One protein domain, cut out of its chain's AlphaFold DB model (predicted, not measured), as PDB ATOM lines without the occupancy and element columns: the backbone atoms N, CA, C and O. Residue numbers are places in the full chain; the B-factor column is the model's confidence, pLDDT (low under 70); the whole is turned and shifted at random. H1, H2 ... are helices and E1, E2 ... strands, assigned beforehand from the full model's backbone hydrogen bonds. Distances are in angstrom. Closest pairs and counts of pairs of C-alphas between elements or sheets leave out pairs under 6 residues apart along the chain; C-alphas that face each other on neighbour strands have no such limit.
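Overview. This is residues 4 to 129 of the 129 residues of an uncharacterized protein of Lachnospiraceae bacterium (UniProt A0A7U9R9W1). A twisted four-stranded sheet forms a wall at one end, H1 packs on one of its faces while the other is bare, and beyond H1 the long helical hairpin H3 and H4 reaches away from the sheet. Short H2 lies near H1 and H3. The printed part has 126 residues, with four named strands and four named helices in the order E1 E2 E3 E4 H1 H2 H3 H4 along the chain; the sheet, in the order E1 E2 E3 E4, is antiparallel and the class mixed, helices and strands. It is compact, with a radius of gyration of the C-alphas of 14.5 A and spans of 44 by 35 by 25 A.

Along the chain. Find C-alpha 4 at (27.009, -39.649, -0.090), where E1, residues 4 to 6, begins. E2 is residues 12 to 17, E3 27 to 33 (19.9 A) and E4 39 to 45 (20.3 A). H1, residues 56 to 66, starts at C-alpha 56 (18.634, -38.598, -10.152). H2 is 79 to 83, H3 92 to 105 (19.7 A), and H4, 109 to 127, runs 26.8 A to C-alpha 127 (26.717, -45.050, -27.540).

Arrangement. The strands form a meander, each the antiparallel neighbour of the one before. Look for N 5 and O 13 at 3.0 A, N 14 and O 31 at 2.9 A, and N 30 and O 42 at 2.8 A, within hydrogen-bond range. H1 is on the sheet, making two layers, a helix on one face of a sheet; C-alphas 28 and 61, the closest of E3 and H1, are 6.7 A apart. H1 and H4 are near each other, with 9 pairs of C-alphas within 10 A. H2 is close to but not clearly touching H1, closest C-alphas 56 and 81 at 6.2 A. H3 and H4, a hairpin, touch at C-alphas 100 and 112, their closest, 4.8 A, with a shallow tilt of 18 degrees, opposite ways. In H1, H3 and H4 every O i to N i+4 pair is within hydrogen-bond range; H2 has 0 of 1, and 2 of 2 O i to N i+3 pairs.

Size, cuts and confidence. The C-alphas of Asp 20 and Leu 107, the two farthest apart, are 46.3 A apart. The printed part has no cut, and the link from H1 to H2 is long. Look for pLDDT under 70 at residues 72 to 74 and 129.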
ATOM      1  N   THR A   4      28.021 -39.911  -1.116       91.44
ATOM      2  CA  THR A   4      27.009 -39.649  -0.090       91.44
ATOM      3  C   THR A   4      26.525 -38.216  -0.235       91.44
ATOM      4  O   THR A   4      27.316 -37.328  -0.560       91.44
ATOM      5  N   GLY A   5      25.240 -37.979   0.008       90.38
ATOM      6  CA  GLY A   5      24.681 -36.636  -0.030       90.38
ATOM      7  C   GLY A   5      23.162 -36.620  -0.082       90.38
ATOM      8  O   GLY A   5      22.493 -37.622   0.157       90.38
ATOM      9  N   GLY A   6      22.625 -35.453  -0.403       87.62
ATOM     10  CA  GLY A   6      21.218 -35.245  -0.715       87.62
ATOM     11  C   GLY A   6      21.084 -34.188  -1.802       87.62
ATOM     12  O   GLY A   6      22.081 -33.575  -2.197       87.62
ATOM     13  N   ASN A   7      19.873 -33.995  -2.313       86.75
ATOM     14  CA  ASN A   7      19.602 -33.002  -3.359       86.75
ATOM     15  C   ASN A   7      18.751 -31.812  -2.879       86.75
ATOM     16  O   ASN A   7      18.589 -30.855  -3.624       86.75
ATOM     17  N   GLY A   8      18.306 -31.821  -1.618       83.38
ATOM     18  CA  GLY A   8      17.589 -30.705  -0.992       83.38
ATOM     19  C   GLY A   8      16.071 -30.873  -0.927       83.38
ATOM     20  O   GLY A   8      15.419 -30.052  -0.292       83.38
ATOM     21  N   THR A   9      15.511 -31.943  -1.502       90.38
ATOM     22  CA  THR A   9      14.071 -32.263  -1.412       90.38
ATOM     23  C   THR A   9      13.691 -33.034  -0.143       90.38
ATOM     24  O   THR A   9      12.513 -33.218   0.131       90.38
ATOM     25  N   GLY A  10      14.681 -33.501   0.622       92.31
ATOM     26  CA  GLY A  10      14.523 -34.517   1.669       92.31
ATOM     27  C   GLY A  10      15.182 -35.844   1.286       92.31
ATOM     28  O   GLY A  10      15.625 -36.575   2.167       92.31
ATOM     29  N   LEU A  11      15.383 -36.090  -0.016       96.19
ATOM     30  CA  LEU A  11      16.133 -37.241  -0.508       96.19
ATOM     31  C   LEU A  11      17.610 -37.152  -0.090       96.19
ATOM     32  O   LEU A  11      18.344 -36.239  -0.493       96.19
ATOM     33  N   SER A  12      18.066 -38.139   0.681       96.00
ATOM     34  CA  SER A  12      19.463 -38.296   1.081       96.00
ATOM     35  C   SER A  12      19.867 -39.763   1.111       96.00
ATOM     36  O   SER A  12      19.145 -40.603   1.631       96.00
ATOM     37  N   TYR A  13      21.023 -40.084   0.534       97.12
ATOM     38  CA  TYR A  13      21.469 -41.459   0.348       97.12
ATOM     39  C   TYR A  13      22.983 -41.553   0.184       97.12
ATOM     40  O   TYR A  13      23.671 -40.571  -0.109       97.12
ATOM     41  N   TYR A  14      23.498 -42.768   0.338       97.50
ATOM     42  CA  TYR A  14      24.853 -43.124  -0.056       97.50
ATOM     43  C   TYR A  14      24.835 -44.153  -1.187       97.50
ATOM     44  O   TYR A  14      23.858 -44.875  -1.384       97.50
ATOM     45  N   LEU A  15      25.945 -44.218  -1.920       97.88
ATOM     46  CA  LEU A  15      26.200 -45.179  -2.988       97.88
ATOM     47  C   LEU A  15      27.397 -46.050  -2.615       97.88
ATOM     48  O   LEU A  15      28.427 -45.553  -2.139       97.88
ATOM     49  N   LYS A  16      27.301 -47.350  -2.866       97.94
ATOM     50  CA  LYS A  16      28.418 -48.300  -2.778       97.94
ATOM     51  C   LYS A  16      28.290 -49.341  -3.886       97.94
ATOM     52  O   LYS A  16      27.175 -49.629  -4.295       97.94
ATOM     53  N   TYR A  17      29.399 -49.918  -4.337       98.12
ATOM     54  CA  TYR A  17      29.310 -51.131  -5.152       98.12
ATOM     55  C   TYR A  17      28.621 -52.246  -4.355       98.12
ATOM     56  O   TYR A  17      28.796 -52.328  -3.131       98.12
ATOM     57  N   ALA A  18      27.815 -53.049  -5.043       97.94
ATOM     58  CA  ALA A  18      27.311 -54.309  -4.514       97.94
ATOM     59  C   ALA A  18      28.478 -55.290  -4.298       97.94
ATOM     60  O   ALA A  18      29.536 -55.142  -4.912       97.94
ATOM     61  N   GLU A  19      28.313 -56.261  -3.400       96.81
ATOM     62  CA  GLU A  19      29.374 -57.236  -3.088       96.81
ATOM     63  C   GLU A  19      29.688 -58.154  -4.275       96.81
ATOM     64  O   GLU A  19      30.827 -58.575  -4.448       96.81
ATOM     65  N   ASP A  20      28.684 -58.410  -5.105       95.62
ATOM     66  CA  ASP A  20      28.720 -59.196  -6.334       95.62
ATOM     67  C   ASP A  20      28.914 -58.341  -7.599       95.62
ATOM     68  O   ASP A  20      28.834 -58.860  -8.709       95.62
ATOM     69  N   SER A  21      29.198 -57.039  -7.459       97.12
ATOM     70  CA  SER A  21      29.496 -56.164  -8.599       97.12
ATOM     71  C   SER A  21      30.730 -56.655  -9.356       97.12
ATOM     72  O   SER A  21      31.773 -56.926  -8.759       97.12
ATOM     73  N   THR A  22      30.655 -56.663 -10.687       97.38
ATOM     74  CA  THR A  22      31.757 -57.089 -11.564       97.38
ATOM     75  C   THR A  22      32.170 -55.972 -12.522       97.38
ATOM     76  O   THR A  22      31.540 -54.916 -12.558       97.38
ATOM     77  N   GLU A  23      33.255 -56.169 -13.277       94.56
ATOM     78  CA  GLU A  23      33.634 -55.241 -14.354       94.56
ATOM     79  C   GLU A  23      32.658 -55.315 -15.539       94.56
ATOM     80  O   GLU A  23      32.338 -54.280 -16.122       94.56
ATOM     81  N   ASP A  24      32.151 -56.513 -15.853       95.88
ATOM     82  CA  ASP A  24      31.206 -56.741 -16.954       95.88
ATOM     83  C   ASP A  24      29.791 -56.247 -16.621       95.88
ATOM     84  O   ASP A  24      29.083 -55.765 -17.503       95.88
ATOM     85  N   ASP A  25      29.389 -56.324 -15.350       96.75
ATOM     86  CA  ASP A  25      28.137 -55.766 -14.830       96.75
ATOM     87  C   ASP A  25      28.379 -54.959 -13.542       96.75
ATOM     88  O   ASP A  25      28.210 -55.464 -12.418       96.75
ATOM     89  N   PRO A  26      28.810 -53.690 -13.673       97.81
ATOM     90  CA  PRO A  26      29.013 -52.830 -12.523       97.81
ATOM     91  C   PRO A  26      27.672 -52.543 -11.846       97.81
ATOM     92  O   PRO A  26      26.784 -51.917 -12.429       97.81
ATOM     93  N   THR A  27      27.545 -52.960 -10.588       98.56
ATOM     94  CA  THR A  27      26.302 -52.874  -9.819       98.56
ATOM     95  C   THR A  27      26.501 -52.013  -8.579       98.56
ATOM     96  O   THR A  27      27.414 -52.223  -7.778       98.56
ATOM     97  N   ILE A  28      25.635 -51.019  -8.398       98.50
ATOM     98  CA  ILE A  28      25.677 -50.076  -7.279       98.50
ATOM     99  C   ILE A  28      24.412 -50.206  -6.434       98.50
ATOM    100  O   ILE A  28      23.300 -50.212  -6.950       98.50
ATOM    101  N   ILE A  29      24.588 -50.232  -5.115       98.56
ATOM    102  CA  ILE A  29      23.511 -50.106  -4.137       98.56
ATOM    103  C   ILE A  29      23.395 -48.646  -3.705       98.56
ATOM    104  O   ILE A  29      24.364 -48.052  -3.214       98.56
ATOM    105  N   ALA A  30      22.192 -48.096  -3.845       98.19
ATOM    106  CA  ALA A  30      21.784 -46.829  -3.264       98.19
ATOM    107  C   ALA A  30      20.898 -47.089  -2.047       98.19
ATOM    108  O   ALA A  30      19.876 -47.758  -2.171       98.19
ATOM    109  N   LYS A  31      21.268 -46.552  -0.884       98.31
ATOM    110  CA  LYS A  31      20.471 -46.686   0.341       98.31
ATOM    111  C   LYS A  31      20.361 -45.350   1.053       98.31
ATOM    112  O   LYS A  31      21.354 -44.623   1.152       98.31
ATOM    113  N   GLY A  32      19.175 -45.035   1.552       97.69
ATOM    114  CA  GLY A  32      18.926 -43.764   2.209       97.69
ATOM    115  C   GLY A  32      17.470 -43.544   2.578       97.69
ATOM    116  O   GLY A  32      16.729 -44.498   2.794       97.69
ATOM    117  N   VAL A  33      17.091 -42.272   2.643       97.94
ATOM    118  CA  VAL A  33      15.751 -41.784   2.965       97.94
ATOM    119  C   VAL A  33      15.241 -40.952   1.788       97.94
ATOM    120  O   VAL A  33      16.003 -40.167   1.220       97.94
ATOM    121  N   ASP A  34      13.989 -41.162   1.388       97.25
ATOM    122  CA  ASP A  34      13.330 -40.442   0.294       97.25
ATOM    123  C   ASP A  34      12.805 -39.058   0.723       97.25
ATOM    124  O   ASP A  34      12.877 -38.661   1.887       97.25
ATOM    125  N   GLU A  35      12.257 -38.305  -0.228       96.75
ATOM    126  CA  GLU A  35      11.658 -36.984  -0.001       96.75
ATOM    127  C   GLU A  35      10.478 -36.974   0.992       96.75
ATOM    128  O   GLU A  35      10.119 -35.914   1.502       96.75
ATOM    129  N   ASN A  36       9.895 -38.134   1.307       96.81
ATOM    130  CA  ASN A  36       8.786 -38.294   2.249       96.81
ATOM    131  C   ASN A  36       9.236 -38.814   3.625       96.81
ATOM    132  O   ASN A  36       8.401 -38.992   4.512       96.81
ATOM    133  N   GLY A  37      10.534 -39.062   3.822       96.62
ATOM    134  CA  GLY A  37      11.074 -39.601   5.068       96.62
ATOM    135  C   GLY A  37      11.072 -41.130   5.162       96.62
ATOM    136  O   GLY A  37      11.370 -41.658   6.232       96.62
ATOM    137  N   ASN A  38      10.762 -41.852   4.081       98.19
ATOM    138  CA  ASN A  38      10.782 -43.314   4.073       98.19
ATOM    139  C   ASN A  38      12.168 -43.844   3.709       98.19
ATOM    140  O   ASN A  38      12.828 -43.330   2.806       98.19
ATOM    141  N   GLU A  39      12.594 -44.918   4.370       98.31
ATOM    142  CA  GLU A  39      13.815 -45.620   3.988       98.31
ATOM    143  C   GLU A  39      13.659 -46.310   2.630       98.31
ATOM    144  O   GLU A  39      12.611 -46.877   2.311       98.31
ATOM    145  N   PHE A  40      14.733 -46.315   1.843       98.31
ATOM    146  CA  PHE A  40      14.799 -47.050   0.590       98.31
ATOM    147  C   PHE A  40      16.155 -47.727   0.397       98.31
ATOM    148  O   PHE A  40      17.195 -47.265   0.878       98.31
ATOM    149  N   GLU A  41      16.137 -48.802  -0.387       98.31
ATOM    150  CA  GLU A  41      17.317 -49.452  -0.944       98.31
ATOM    151  C   GLU A  41      17.032 -49.792  -2.415       98.31
ATOM    152  O   GLU A  41      15.964 -50.315  -2.737       98.31
ATOM    153  N   LYS A  42      17.950 -49.446  -3.321       97.69
ATOM    154  CA  LYS A  42      17.849 -49.707  -4.762       97.69
ATOM    155  C   LYS A  42      19.147 -50.322  -5.275       97.69
ATOM    156  O   LYS A  42      20.221 -49.773  -5.031       97.69
ATOM    157  N   THR A  43      19.025 -51.401  -6.039       98.31
ATOM    158  CA  THR A  43      20.113 -51.972  -6.842       98.31
ATOM    159  C   THR A  43      20.086 -51.347  -8.231       98.31
ATOM    160  O   THR A  43      19.021 -51.214  -8.831       98.31
ATOM    161  N   ILE A  44      21.245 -50.910  -8.715       98.50
ATOM    162  CA  ILE A  44      21.396 -50.169  -9.966       98.50
ATOM    163  C   ILE A  44      22.475 -50.853 -10.798       98.50
ATOM    164  O   ILE A  44      23.654 -50.792 -10.445       98.50
ATOM    165  N   HIS A  45      22.073 -51.449 -11.916       98.25
ATOM    166  CA  HIS A  45      22.985 -51.965 -12.934       98.25
ATOM    167  C   HIS A  45      23.421 -50.808 -13.828       98.25
ATOM    168  O   HIS A  45      22.603 -50.214 -14.535       98.25
ATOM    169  N   ILE A  46      24.705 -50.447 -13.789       98.06
ATOM    170  CA  ILE A  46      25.215 -49.272 -14.505       98.06
ATOM    171  C   ILE A  46      24.927 -49.379 -16.002       98.06
ATOM    172  O   ILE A  46      24.456 -48.415 -16.601       98.06
ATOM    173  N   ASN A  47      25.134 -50.557 -16.590       96.44
ATOM    174  CA  ASN A  47      24.951 -50.804 -18.020       96.44
ATOM    175  C   ASN A  47      23.499 -50.630 -18.495       96.44
ATOM    176  O   ASN A  47      23.252 -50.379 -19.680       96.44
ATOM    177  N   GLU A  48      22.527 -50.722 -17.588       96.94
ATOM    178  CA  GLU A  48      21.103 -50.570 -17.895       96.94
ATOM    179  C   GLU A  48      20.632 -49.112 -17.846       96.94
ATOM    180  O   GLU A  48      19.554 -48.793 -18.353       96.94
ATOM    181  N   ILE A  49      21.445 -48.201 -17.304       97.88
ATOM    182  CA  ILE A  49      21.079 -46.791 -17.188       97.88
ATOM    183  C   ILE A  49      20.899 -46.183 -18.582       97.88
ATOM    184  O   ILE A  49      21.769 -46.260 -19.453       97.88
ATOM    185  N   ASN A  50      19.765 -45.512 -18.773       97.56
ATOM    186  CA  ASN A  50      19.482 -44.714 -19.955       97.56
ATOM    187  C   ASN A  50      19.366 -43.234 -19.556       97.56
ATOM    188  O   ASN A  50      18.303 -42.828 -19.098       97.56
ATOM    189  N   PRO A  51      20.398 -42.399 -19.763       97.75
ATOM    190  CA  PRO A  51      20.338 -40.961 -19.494       97.75
ATOM    191  C   PRO A  51      19.157 -40.210 -20.135       97.75
ATOM    192  O   PRO A  51      18.782 -39.154 -19.636       97.75
ATOM    193  N   LYS A  52      18.522 -40.734 -21.196       97.88
ATOM    194  CA  LYS A  52      17.296 -40.144 -21.776       97.88
ATOM    195  C   LYS A  52      16.006 -40.473 -21.012       97.88
ATOM    196  O   LYS A  52      14.945 -39.950 -21.324       97.88
ATOM    197  N   SER A  53      16.069 -41.369 -20.037       97.88
ATOM    198  CA  SER A  53      14.989 -41.663 -19.101       97.88
ATOM    199  C   SER A  53      15.622 -42.270 -17.861       97.88
ATOM    200  O   SER A  53      15.768 -43.487 -17.781       97.88
ATOM    201  N   ALA A  54      16.037 -41.427 -16.921       98.25
ATOM    202  CA  ALA A  54      16.688 -41.848 -15.685       98.25
ATOM    203  C   ALA A  54      16.193 -41.032 -14.492       98.25
ATOM    204  O   ALA A  54      15.677 -39.924 -14.638       98.25
ATOM    205  N   THR A  55      16.371 -41.598 -13.307       98.00
ATOM    206  CA  THR A  55      16.245 -40.939 -12.009       98.00
ATOM    207  C   THR A  55      17.534 -40.211 -11.645       98.00
ATOM    208  O   THR A  55      18.621 -40.527 -12.140       98.00
ATOM    209  N   VAL A  56      17.444 -39.266 -10.705       96.38
ATOM    210  CA  VAL A  56      18.634 -38.598 -10.152       96.38
ATOM    211  C   VAL A  56      19.580 -39.582  -9.452       96.38
ATOM    212  O   VAL A  56      20.796 -39.400  -9.487       96.38
ATOM    213  N   VAL A  57      19.048 -40.661  -8.866       97.12
ATOM    214  CA  VAL A  57      19.850 -41.685  -8.182       97.12
ATOM    215  C   VAL A  57      20.639 -42.530  -9.182       97.12
ATOM    216  O   VAL A  57      21.843 -42.703  -8.992       97.12
ATOM    217  N   GLU A  58      20.008 -42.984 -10.270       98.12
ATOM    218  CA  GLU A  58      20.694 -43.688 -11.367       98.12
ATOM    219  C   GLU A  58      21.791 -42.799 -11.971       98.12
ATOM    220  O   GLU A  58      22.948 -43.208 -12.056       98.12
ATOM    221  N   MET A  59      21.485 -41.541 -12.301       97.50
ATOM    222  CA  MET A  59      22.486 -40.631 -12.871       97.50
ATOM    223  C   MET A  59      23.629 -40.308 -11.906       97.50
ATOM    224  O   MET A  59      24.768 -40.134 -12.342       97.50
ATOM    225  N   ARG A  60      23.371 -40.263 -10.593       95.69
ATOM    226  CA  ARG A  60      24.422 -40.095  -9.580       95.69
ATOM    227  C   ARG A  60      25.303 -41.339  -9.457       95.69
ATOM    228  O   ARG A  60      26.512 -41.200  -9.284       95.69
ATOM    229  N   ALA A  61      24.721 -42.533  -9.567       97.19
ATOM    230  CA  ALA A  61      25.470 -43.787  -9.622       97.19
ATOM    231  C   ALA A  61      26.383 -43.822 -10.853       97.19
ATOM    232  O   ALA A  61      27.574 -44.098 -10.718       97.19
ATOM    233  N   LEU A  62      25.864 -43.419 -12.015       96.75
ATOM    234  CA  LEU A  62      26.645 -43.291 -13.241       96.75
ATOM    235  C   LEU A  62      27.757 -42.233 -13.126       96.75
ATOM    236  O   LEU A  62      28.902 -42.518 -13.468       96.75
ATOM    237  N   GLU A  63      27.458 -41.036 -12.595       95.00
ATOM    238  CA  GLU A  63      28.448 -39.975 -12.317       95.00
ATOM    239  C   GLU A  63      29.603 -40.504 -11.454       95.00
ATOM    240  O   GLU A  63      30.773 -40.265 -11.763       95.00
ATOM    241  N   ALA A  64      29.268 -41.229 -10.381       94.00
ATOM    242  CA  ALA A  64      30.238 -41.782  -9.445       94.00
ATOM    243  C   ALA A  64      31.076 -42.907 -10.070       94.00
ATOM    244  O   ALA A  64      32.289 -42.928  -9.874       94.00
ATOM    245  N   HIS A  65      30.451 -43.803 -10.839       95.38
ATOM    246  CA  HIS A  65      31.134 -44.903 -11.519       95.38
ATOM    247  C   HIS A  65      32.100 -44.399 -12.600       95.38
ATOM    248  O   HIS A  65      33.262 -44.792 -12.629       95.38
ATOM    249  N   MET A  66      31.646 -43.477 -13.454       93.44
ATOM    250  CA  MET A  66      32.453 -42.930 -14.549       93.44
ATOM    251  C   MET A  66      33.541 -41.953 -14.083       93.44
ATOM    252  O   MET A  66      34.400 -41.568 -14.878       93.44
ATOM    253  N   GLY A  67      33.494 -41.498 -12.827       90.94
ATOM    254  CA  GLY A  67      34.442 -40.521 -12.296       90.94
ATOM    255  C   GLY A  67      34.393 -39.177 -13.031       90.94
ATOM    256  O   GLY A  67      35.437 -38.549 -13.236       90.94
ATOM    257  N   VAL A  68      33.201 -38.736 -13.459       88.56
ATOM    258  CA  VAL A  68      33.037 -37.477 -14.207       88.56
ATOM    259  C   VAL A  68      33.583 -36.316 -13.372       88.56
ATOM    260  O   VAL A  68      33.204 -36.117 -12.214       88.56
ATOM    261  N   LYS A  69      34.513 -35.542 -13.950       84.62
ATOM    262  CA  LYS A  69      35.201 -34.469 -13.223       84.62
ATOM    263  C   LYS A  69      34.208 -33.398 -12.773       84.62
ATOM    264  O   LYS A  69      33.418 -32.890 -13.564       84.62
ATOM    265  N   LYS A  70      34.305 -33.009 -11.503       82.00
ATOM    266  CA  LYS A  70      33.499 -31.947 -10.891       82.00
ATOM    267  C   LYS A  70      34.170 -30.590 -11.078       82.00
ATOM    268  O   LYS A  70      35.356 -30.450 -10.782       82.00
ATOM    269  N   LEU A  71      33.436 -29.582 -11.551       79.06
ATOM    270  CA  LEU A  71      33.956 -28.215 -11.638       79.06
ATOM    271  C   LEU A  71      33.799 -27.530 -10.279       79.06
ATOM    272  O   LEU A  71      32.684 -27.246  -9.867       79.06
ATOM    273  N   GLY A  72      34.899 -27.259  -9.571       69.12
ATOM    274  CA  GLY A  72      34.869 -26.452  -8.339       69.12
ATOM    275  C   GLY A  72      33.963 -26.996  -7.224       69.12
ATOM    276  O   GLY A  72      33.414 -26.212  -6.461       69.12
ATOM    277  N   GLY A  73      33.767 -28.317  -7.152       66.25
ATOM    278  CA  GLY A  73      32.876 -28.959  -6.176       66.25
ATOM    279  C   GLY A  73      31.406 -29.050  -6.606       66.25
ATOM    280  O   GLY A  73      30.628 -29.715  -5.927       66.25
ATOM    281  N   PHE A  74      31.029 -28.462  -7.746       68.38
ATOM    282  CA  PHE A  74      29.699 -28.637  -8.328       68.38
ATOM    283  C   PHE A  74      29.531 -30.041  -8.914       68.38
ATOM    284  O   PHE A  74      30.474 -30.649  -9.426       68.38
ATOM    285  N   THR A  75      28.309 -30.568  -8.836       77.25
ATOM    286  CA  THR A  75      27.936 -31.779  -9.571       77.25
ATOM    287  C   THR A  75      28.024 -31.554 -11.080       77.25
ATOM    288  O   THR A  75      27.812 -30.442 -11.560       77.25
ATOM    289  N   SER A  76      28.313 -32.627 -11.815       87.00
ATOM    290  CA  SER A  76      28.237 -32.658 -13.275       87.00
ATOM    291  C   SER A  76      26.804 -32.744 -13.812       87.00
ATOM    292  O   SER A  76      26.601 -32.537 -15.003       87.00
ATOM    293  N   LEU A  77      25.806 -33.003 -12.958       93.69
ATOM    294  CA  LEU A  77      24.396 -33.045 -13.345       93.69
ATOM    295  C   LEU A  77      23.806 -31.626 -13.484       93.69
ATOM    296  O   LEU A  77      24.266 -30.704 -12.799       93.69
ATOM    297  N   PRO A  78      22.784 -31.429 -14.338       93.00
ATOM    298  CA  PRO A  78      22.106 -30.142 -14.470       93.00
ATOM    299  C   PRO A  78      21.478 -29.694 -13.146       93.00
ATOM    300  O   PRO A  78      21.098 -30.524 -12.319       93.00
ATOM    301  N   MET A  79      21.334 -28.381 -12.948       89.94
ATOM    302  CA  MET A  79      20.854 -27.837 -11.671       89.94
ATOM    303  C   MET A  79      19.429 -28.293 -11.337       89.94
ATOM    304  O   MET A  79      19.130 -28.550 -10.173       89.94
ATOM    305  N   GLU A  80      18.573 -28.444 -12.349       91.31
ATOM    306  CA  GLU A  80      17.178 -28.878 -12.182       91.31
ATOM    307  C   GLU A  80      17.054 -30.291 -11.593       91.31
ATOM    308  O   GLU A  80      16.081 -30.576 -10.897       91.31
ATOM    309  N   ALA A  81      18.076 -31.143 -11.744       92.25
ATOM    310  CA  ALA A  81      18.113 -32.459 -11.105       92.25
ATOM    311  C   ALA A  81      18.106 -32.377  -9.565       92.25
ATOM    312  O   ALA A  81      17.768 -33.346  -8.883       92.25
ATOM    313  N   GLY A  82      18.461 -31.214  -9.003       90.19
ATOM    314  CA  GLY A  82      18.375 -30.940  -7.570       90.19
ATOM    315  C   GLY A  82      16.952 -31.022  -7.011       90.19
ATOM    316  O   GLY A  82      16.783 -31.351  -5.846       90.19
ATOM    317  N   ALA A  83      15.931 -30.778  -7.835       92.38
ATOM    318  CA  ALA A  83      14.534 -30.762  -7.406       92.38
ATOM    319  C   ALA A  83      13.804 -32.106  -7.594       92.38
ATOM    320  O   ALA A  83      12.619 -32.193  -7.288       92.38
ATOM    321  N   MET A  84      14.481 -33.139  -8.105       95.50
ATOM    322  CA  MET A  84      13.864 -34.440  -8.396       95.50
ATOM    323  C   MET A  84      13.653 -35.285  -7.130       95.50
ATOM    324  O   MET A  84      14.536 -35.371  -6.276       95.50
ATOM    325  N   GLY A  85      12.516 -35.967  -7.034       96.50
ATOM    326  CA  GLY A  85      12.273 -37.035  -6.065       96.50
ATOM    327  C   GLY A  85      12.998 -38.343  -6.411       96.50
ATOM    328  O   GLY A  85      13.581 -38.500  -7.489       96.50
ATOM    329  N   LEU A  86      12.946 -39.319  -5.501       96.94
ATOM    330  CA  LEU A  86      13.590 -40.634  -5.640       96.94
ATOM    331  C   LEU A  86      13.166 -41.389  -6.912       96.94
ATOM    332  O   LEU A  86      13.940 -42.187  -7.458       96.94
ATOM    333  N   ASN A  87      11.919 -41.197  -7.340       96.75
ATOM    334  CA  ASN A  87      11.297 -41.955  -8.426       96.75
ATOM    335  C   ASN A  87      11.012 -41.121  -9.679       96.75
ATOM    336  O   ASN A  87      10.595 -41.689 -10.689       96.75
ATOM    337  N   ASP A  88      11.274 -39.814  -9.643       97.69
ATOM    338  CA  ASP A  88      11.110 -38.959 -10.814       97.69
ATOM    339  C   ASP A  88      12.076 -39.394 -11.912       97.69
ATOM    340  O   ASP A  88      13.269 -39.592 -11.664       97.69
ATOM    341  N   ARG A  89      11.570 -39.525 -13.140       97.88
ATOM    342  CA  ARG A  89      12.383 -39.817 -14.324       97.88
ATOM    343  C   ARG A  89      12.301 -38.670 -15.310       97.88
ATOM    344  O   ARG A  89      11.231 -38.111 -15.531       97.88
ATOM    345  N   THR A  90      13.426 -38.361 -15.940       97.50
ATOM    346  CA  THR A  90      13.519 -37.316 -16.963       97.50
ATOM    347  C   THR A  90      14.530 -37.692 -18.040       97.50
ATOM    348  O   THR A  90      15.356 -38.590 -17.847       97.50
ATOM    349  N   ASP A  91      14.480 -36.980 -19.165       98.25
ATOM    350  CA  ASP A  91      15.565 -36.953 -20.140       98.25
ATOM    351  C   ASP A  91      16.655 -35.988 -19.649       98.25
ATOM    352  O   ASP A  91      16.508 -34.764 -19.700       98.25
ATOM    353  N   PHE A  92      17.756 -36.534 -19.126       97.81
ATOM    354  CA  PHE A  92      18.886 -35.720 -18.682       97.81
ATOM    355  C   PHE A  92      19.611 -35.065 -19.855       97.81
ATOM    356  O   PHE A  92      20.215 -34.013 -19.665       97.81
ATOM    357  N   MET A  93      19.558 -35.639 -21.059       97.94
ATOM    358  CA  MET A  93      20.208 -35.059 -22.235       97.94
ATOM    359  C   MET A  93      19.497 -33.782 -22.671       97.94
ATOM    360  O   MET A  93      20.169 -32.797 -22.973       97.94
ATOM    361  N   ASP A  94      18.166 -33.775 -22.636       98.12
ATOM    362  CA  ASP A  94      17.369 -32.562 -22.844       98.12
ATOM    363  C   ASP A  94      17.622 -31.528 -21.732       98.12
ATOM    364  O   ASP A  94      17.926 -30.363 -22.001       98.12
ATOM    365  N   MET A  95      17.645 -31.972 -20.470       97.62
ATOM    366  CA  MET A  95      17.952 -31.102 -19.328       97.62
ATOM    367  C   MET A  95      19.350 -30.463 -19.430       97.62
ATOM    368  O   MET A  95      19.521 -29.280 -19.125       97.62
ATOM    369  N   PHE A  96      20.355 -31.202 -19.914       97.75
ATOM    370  CA  PHE A  96      21.673 -30.651 -20.232       97.75
ATOM    371  C   PHE A  96      21.593 -29.592 -21.330       97.75
ATOM    372  O   PHE A  96      22.169 -28.517 -21.168       97.75
ATOM    373  N   GLN A  97      20.899 -29.871 -22.438       98.12
ATOM    374  CA  GLN A  97      20.760 -28.920 -23.544       98.12
ATOM    375  C   GLN A  97      20.136 -27.604 -23.074       98.12
ATOM    376  O   GLN A  97      20.677 -26.534 -23.377       98.12
ATOM    377  N   LYS A  98      19.068 -27.686 -22.271       97.62
ATOM    378  CA  LYS A  98      18.418 -26.530 -21.651       97.62
ATOM    379  C   LYS A  98      19.383 -25.751 -20.755       97.62
ATOM    380  O   LYS A  98      19.629 -24.573 -21.011       97.62
ATOM    381  N   GLN A  99      20.028 -26.419 -19.793       95.56
ATOM    382  CA  GLN A  99      20.994 -25.791 -18.884       95.56
ATOM    383  C   GLN A  99      22.143 -25.111 -19.650       95.56
ATOM    384  O   GLN A  99      22.553 -24.000 -19.318       95.56
ATOM    385  N   ILE A 100      22.676 -25.749 -20.695       96.81
ATOM    386  CA  ILE A 100      23.729 -25.175 -21.548       96.81
ATOM    387  C   ILE A 100      23.222 -23.913 -22.259       96.81
ATOM    388  O   ILE A 100      23.968 -22.935 -22.359       96.81
ATOM    389  N   GLY A 101      21.983 -23.930 -22.759       97.38
ATOM    390  CA  GLY A 101      21.320 -22.771 -23.357       97.38
ATOM    391  C   GLY A 101      21.217 -21.603 -22.377       97.38
ATOM    392  O   GLY A 101      21.691 -20.505 -22.684       97.38
ATOM    393  N   ASP A 102      20.717 -21.864 -21.172       96.56
ATOM    394  CA  ASP A 102      20.571 -20.861 -20.113       96.56
ATOM    395  C   ASP A 102      21.928 -20.266 -19.711       96.56
ATOM    396  O   ASP A 102      22.093 -19.046 -19.640       96.56
ATOM    397  N   MET A 103      22.953 -21.107 -19.534       95.62
ATOM    398  CA  MET A 103      24.301 -20.633 -19.202       95.62
ATOM    399  C   MET A 103      24.900 -19.762 -20.313       95.62
ATOM    400  O   MET A 103      25.624 -18.808 -20.021       95.62
ATOM    401  N   LYS A 104      24.607 -20.049 -21.588       96.62
ATOM    402  CA  LYS A 104      25.038 -19.199 -22.711       96.62
ATOM    403  C   LYS A 104      24.319 -17.852 -22.707       96.62
ATOM    404  O   LYS A 104      24.986 -16.837 -22.902       96.62
ATOM    405  N   LEU A 105      23.007 -17.838 -22.459       97.44
ATOM    406  CA  LEU A 105      22.208 -16.613 -22.378       97.44
ATOM    407  C   LEU A 105      22.700 -15.695 -21.251       97.44
ATOM    408  O   LEU A 105      22.846 -14.493 -21.446       97.44
ATOM    409  N   LEU A 106      23.051 -16.279 -20.102       96.81
ATOM    410  CA  LEU A 106      23.622 -15.576 -18.948       96.81
ATOM    411  C   LEU A 106      25.111 -15.212 -19.112       96.81
ATOM    412  O   LEU A 106      25.747 -14.772 -18.156       96.81
ATOM    413  N   LEU A 107      25.699 -15.422 -20.297       96.31
ATOM    414  CA  LEU A 107      27.120 -15.203 -20.594       96.31
ATOM    415  C   LEU A 107      28.089 -16.005 -19.696       96.31
ATOM    416  O   LEU A 107      29.291 -15.724 -19.655       96.31
ATOM    417  N   GLN A 108      27.613 -17.066 -19.038       94.12
ATOM    418  CA  GLN A 108      28.403 -17.970 -18.201       94.12
ATOM    419  C   GLN A 108      29.136 -19.030 -19.036       94.12
ATOM    420  O   GLN A 108      28.924 -20.237 -18.912       94.12
ATOM    421  N   LYS A 109      30.050 -18.577 -19.898       93.38
ATOM    422  CA  LYS A 109      30.730 -19.430 -20.891       93.38
ATOM    423  C   LYS A 109      31.473 -20.627 -20.283       93.38
ATOM    424  O   LYS A 109      31.442 -21.709 -20.859       93.38
ATOM    425  N   LYS A 110      32.121 -20.453 -19.121       92.88
ATOM    426  CA  LYS A 110      32.846 -21.540 -18.431       92.88
ATOM    427  C   LYS A 110      31.894 -22.638 -17.947       92.88
ATOM    428  O   LYS A 110      32.169 -23.813 -18.161       92.88
ATOM    429  N   THR A 111      30.767 -22.250 -17.353       91.75
ATOM    430  CA  THR A 111      29.733 -23.174 -16.878       91.75
ATOM    431  C   THR A 111      29.058 -23.897 -18.046       91.75
ATOM    432  O   THR A 111      28.898 -25.112 -18.007       91.75
ATOM    433  N   ALA A 112      28.746 -23.181 -19.133       94.94
ATOM    434  CA  ALA A 112      28.197 -23.784 -20.349       94.94
ATOM    435  C   ALA A 112      29.135 -24.852 -20.937       94.94
ATOM    436  O   ALA A 112      28.692 -25.957 -21.242       94.94
ATOM    437  N   ALA A 113      30.433 -24.549 -21.052       95.06
ATOM    438  CA  ALA A 113      31.431 -25.501 -21.544       95.06
ATOM    439  C   ALA A 113      31.563 -26.730 -20.629       95.06
ATOM    440  O   ALA A 113      31.745 -27.849 -21.106       95.06
ATOM    441  N   TYR A 114      31.429 -26.542 -19.316       94.75
ATOM    442  CA  TYR A 114      31.455 -27.642 -18.361       94.75
ATOM    443  C   TYR A 114      30.252 -28.585 -18.493       94.75
ATOM    444  O   TYR A 114      30.423 -29.806 -18.510       94.75
ATOM    445  N   TYR A 115      29.043 -28.042 -18.648       95.50
ATOM    446  CA  TYR A 115      27.862 -28.871 -18.888       95.50
ATOM    447  C   TYR A 115      27.899 -29.555 -20.255       95.50
ATOM    448  O   TYR A 115      27.463 -30.695 -20.358       95.50
ATOM    449  N   GLN A 116      28.501 -28.934 -21.275       96.69
ATOM    450  CA  GLN A 116      28.773 -29.601 -22.555       96.69
ATOM    451  C   GLN A 116      29.722 -30.797 -22.392       96.69
ATOM    452  O   GLN A 116      29.430 -31.873 -22.904       96.69
ATOM    453  N   TYR A 117      30.822 -30.636 -21.650       95.62
ATOM    454  CA  TYR A 117      31.737 -31.738 -21.329       95.62
ATOM    455  C   TYR A 117      31.023 -32.881 -20.594       95.62
ATOM    456  O   TYR A 117      31.176 -34.045 -20.959       95.62
ATOM    457  N   SER A 118      30.218 -32.544 -19.585       95.44
ATOM    458  CA  SER A 118      29.491 -33.530 -18.778       95.44
ATOM    459  C   SER A 118      28.456 -34.278 -19.620       95.44
ATOM    460  O   SER A 118      28.440 -35.506 -19.627       95.44
ATOM    461  N   MET A 119      27.661 -33.550 -20.411       96.88
ATOM    462  CA  MET A 119      26.708 -34.122 -21.363       96.88
ATOM    463  C   MET A 119      27.398 -35.074 -22.348       96.88
ATOM    464  O   MET A 119      26.885 -36.163 -22.600       96.88
ATOM    465  N   GLN A 120      28.570 -34.701 -22.877       96.94
ATOM    466  CA  GLN A 120      29.316 -35.552 -23.804       96.94
ATOM    467  C   GLN A 120      29.742 -36.870 -23.150       96.94
ATOM    468  O   GLN A 120      29.601 -37.916 -23.771       96.94
ATOM    469  N   ALA A 121      30.189 -36.853 -21.890       95.81
ATOM    470  CA  ALA A 121      30.557 -38.081 -21.185       95.81
ATOM    471  C   ALA A 121      29.379 -39.074 -21.113       95.81
ATOM    472  O   ALA A 121      29.547 -40.257 -21.410       95.81
ATOM    473  N   TYR A 122      28.175 -38.592 -20.791       96.69
ATOM    474  CA  TYR A 122      26.970 -39.429 -20.761       96.69
ATOM    475  C   TYR A 122      26.504 -39.857 -22.156       96.69
ATOM    476  O   TYR A 122      26.026 -40.978 -22.332       96.69
ATOM    477  N   TRP A 123      26.674 -38.995 -23.160       96.50
ATOM    478  CA  TRP A 123      26.421 -39.346 -24.555       96.50
ATOM    479  C   TRP A 123      27.331 -40.488 -25.019       96.50
ATOM    480  O   TRP A 123      26.851 -41.453 -25.608       96.50
ATOM    481  N   ASP A 124      28.625 -40.416 -24.718       95.88
ATOM    482  CA  ASP A 124      29.587 -41.457 -25.074       95.88
ATOM    483  C   ASP A 124      29.259 -42.775 -24.367       95.88
ATOM    484  O   ASP A 124      29.323 -43.832 -24.987       95.88
ATOM    485  N   PHE A 125      28.854 -42.724 -23.095       94.75
ATOM    486  CA  PHE A 125      28.388 -43.900 -22.361       94.75
ATOM    487  C   PHE A 125      27.202 -44.589 -23.054       94.75
ATOM    488  O   PHE A 125      27.243 -45.797 -23.274       94.75
ATOM    489  N   MET A 126      26.181 -43.831 -23.468       93.69
ATOM    490  CA  MET A 126      25.012 -44.396 -24.157       93.69
ATOM    491  C   MET A 126      25.356 -45.089 -25.478       93.69
ATOM    492  O   MET A 126      24.686 -46.049 -25.848       93.69
ATOM    493  N   ASN A 127      26.363 -44.585 -26.197       92.69
ATOM    494  CA  ASN A 127      26.717 -45.050 -27.540       92.69
ATOM    495  C   ASN A 127      27.862 -46.074 -27.564       92.69
ATOM    496  O   ASN A 127      28.252 -46.514 -28.639       92.69
ATOM    497  N   LYS A 128      28.413 -46.448 -26.406       84.12
ATOM    498  CA  LYS A 128      29.432 -47.505 -26.283       84.12
ATOM    499  C   LYS A 128      28.859 -48.929 -26.301       84.12
ATOM    500  O   LYS A 128      29.641 -49.868 -26.189       84.12
ATOM    501  N   LYS A 129      27.533 -49.072 -26.395       56.72
ATOM    502  CA  LYS A 129      26.826 -50.361 -26.424       56.72
ATOM    503  C   LYS A 129      26.979 -51.082 -27.757       56.72
ATOM    504  O   LYS A 129      26.915 -50.398 -28.802       56.72
TER     505      LYS A 129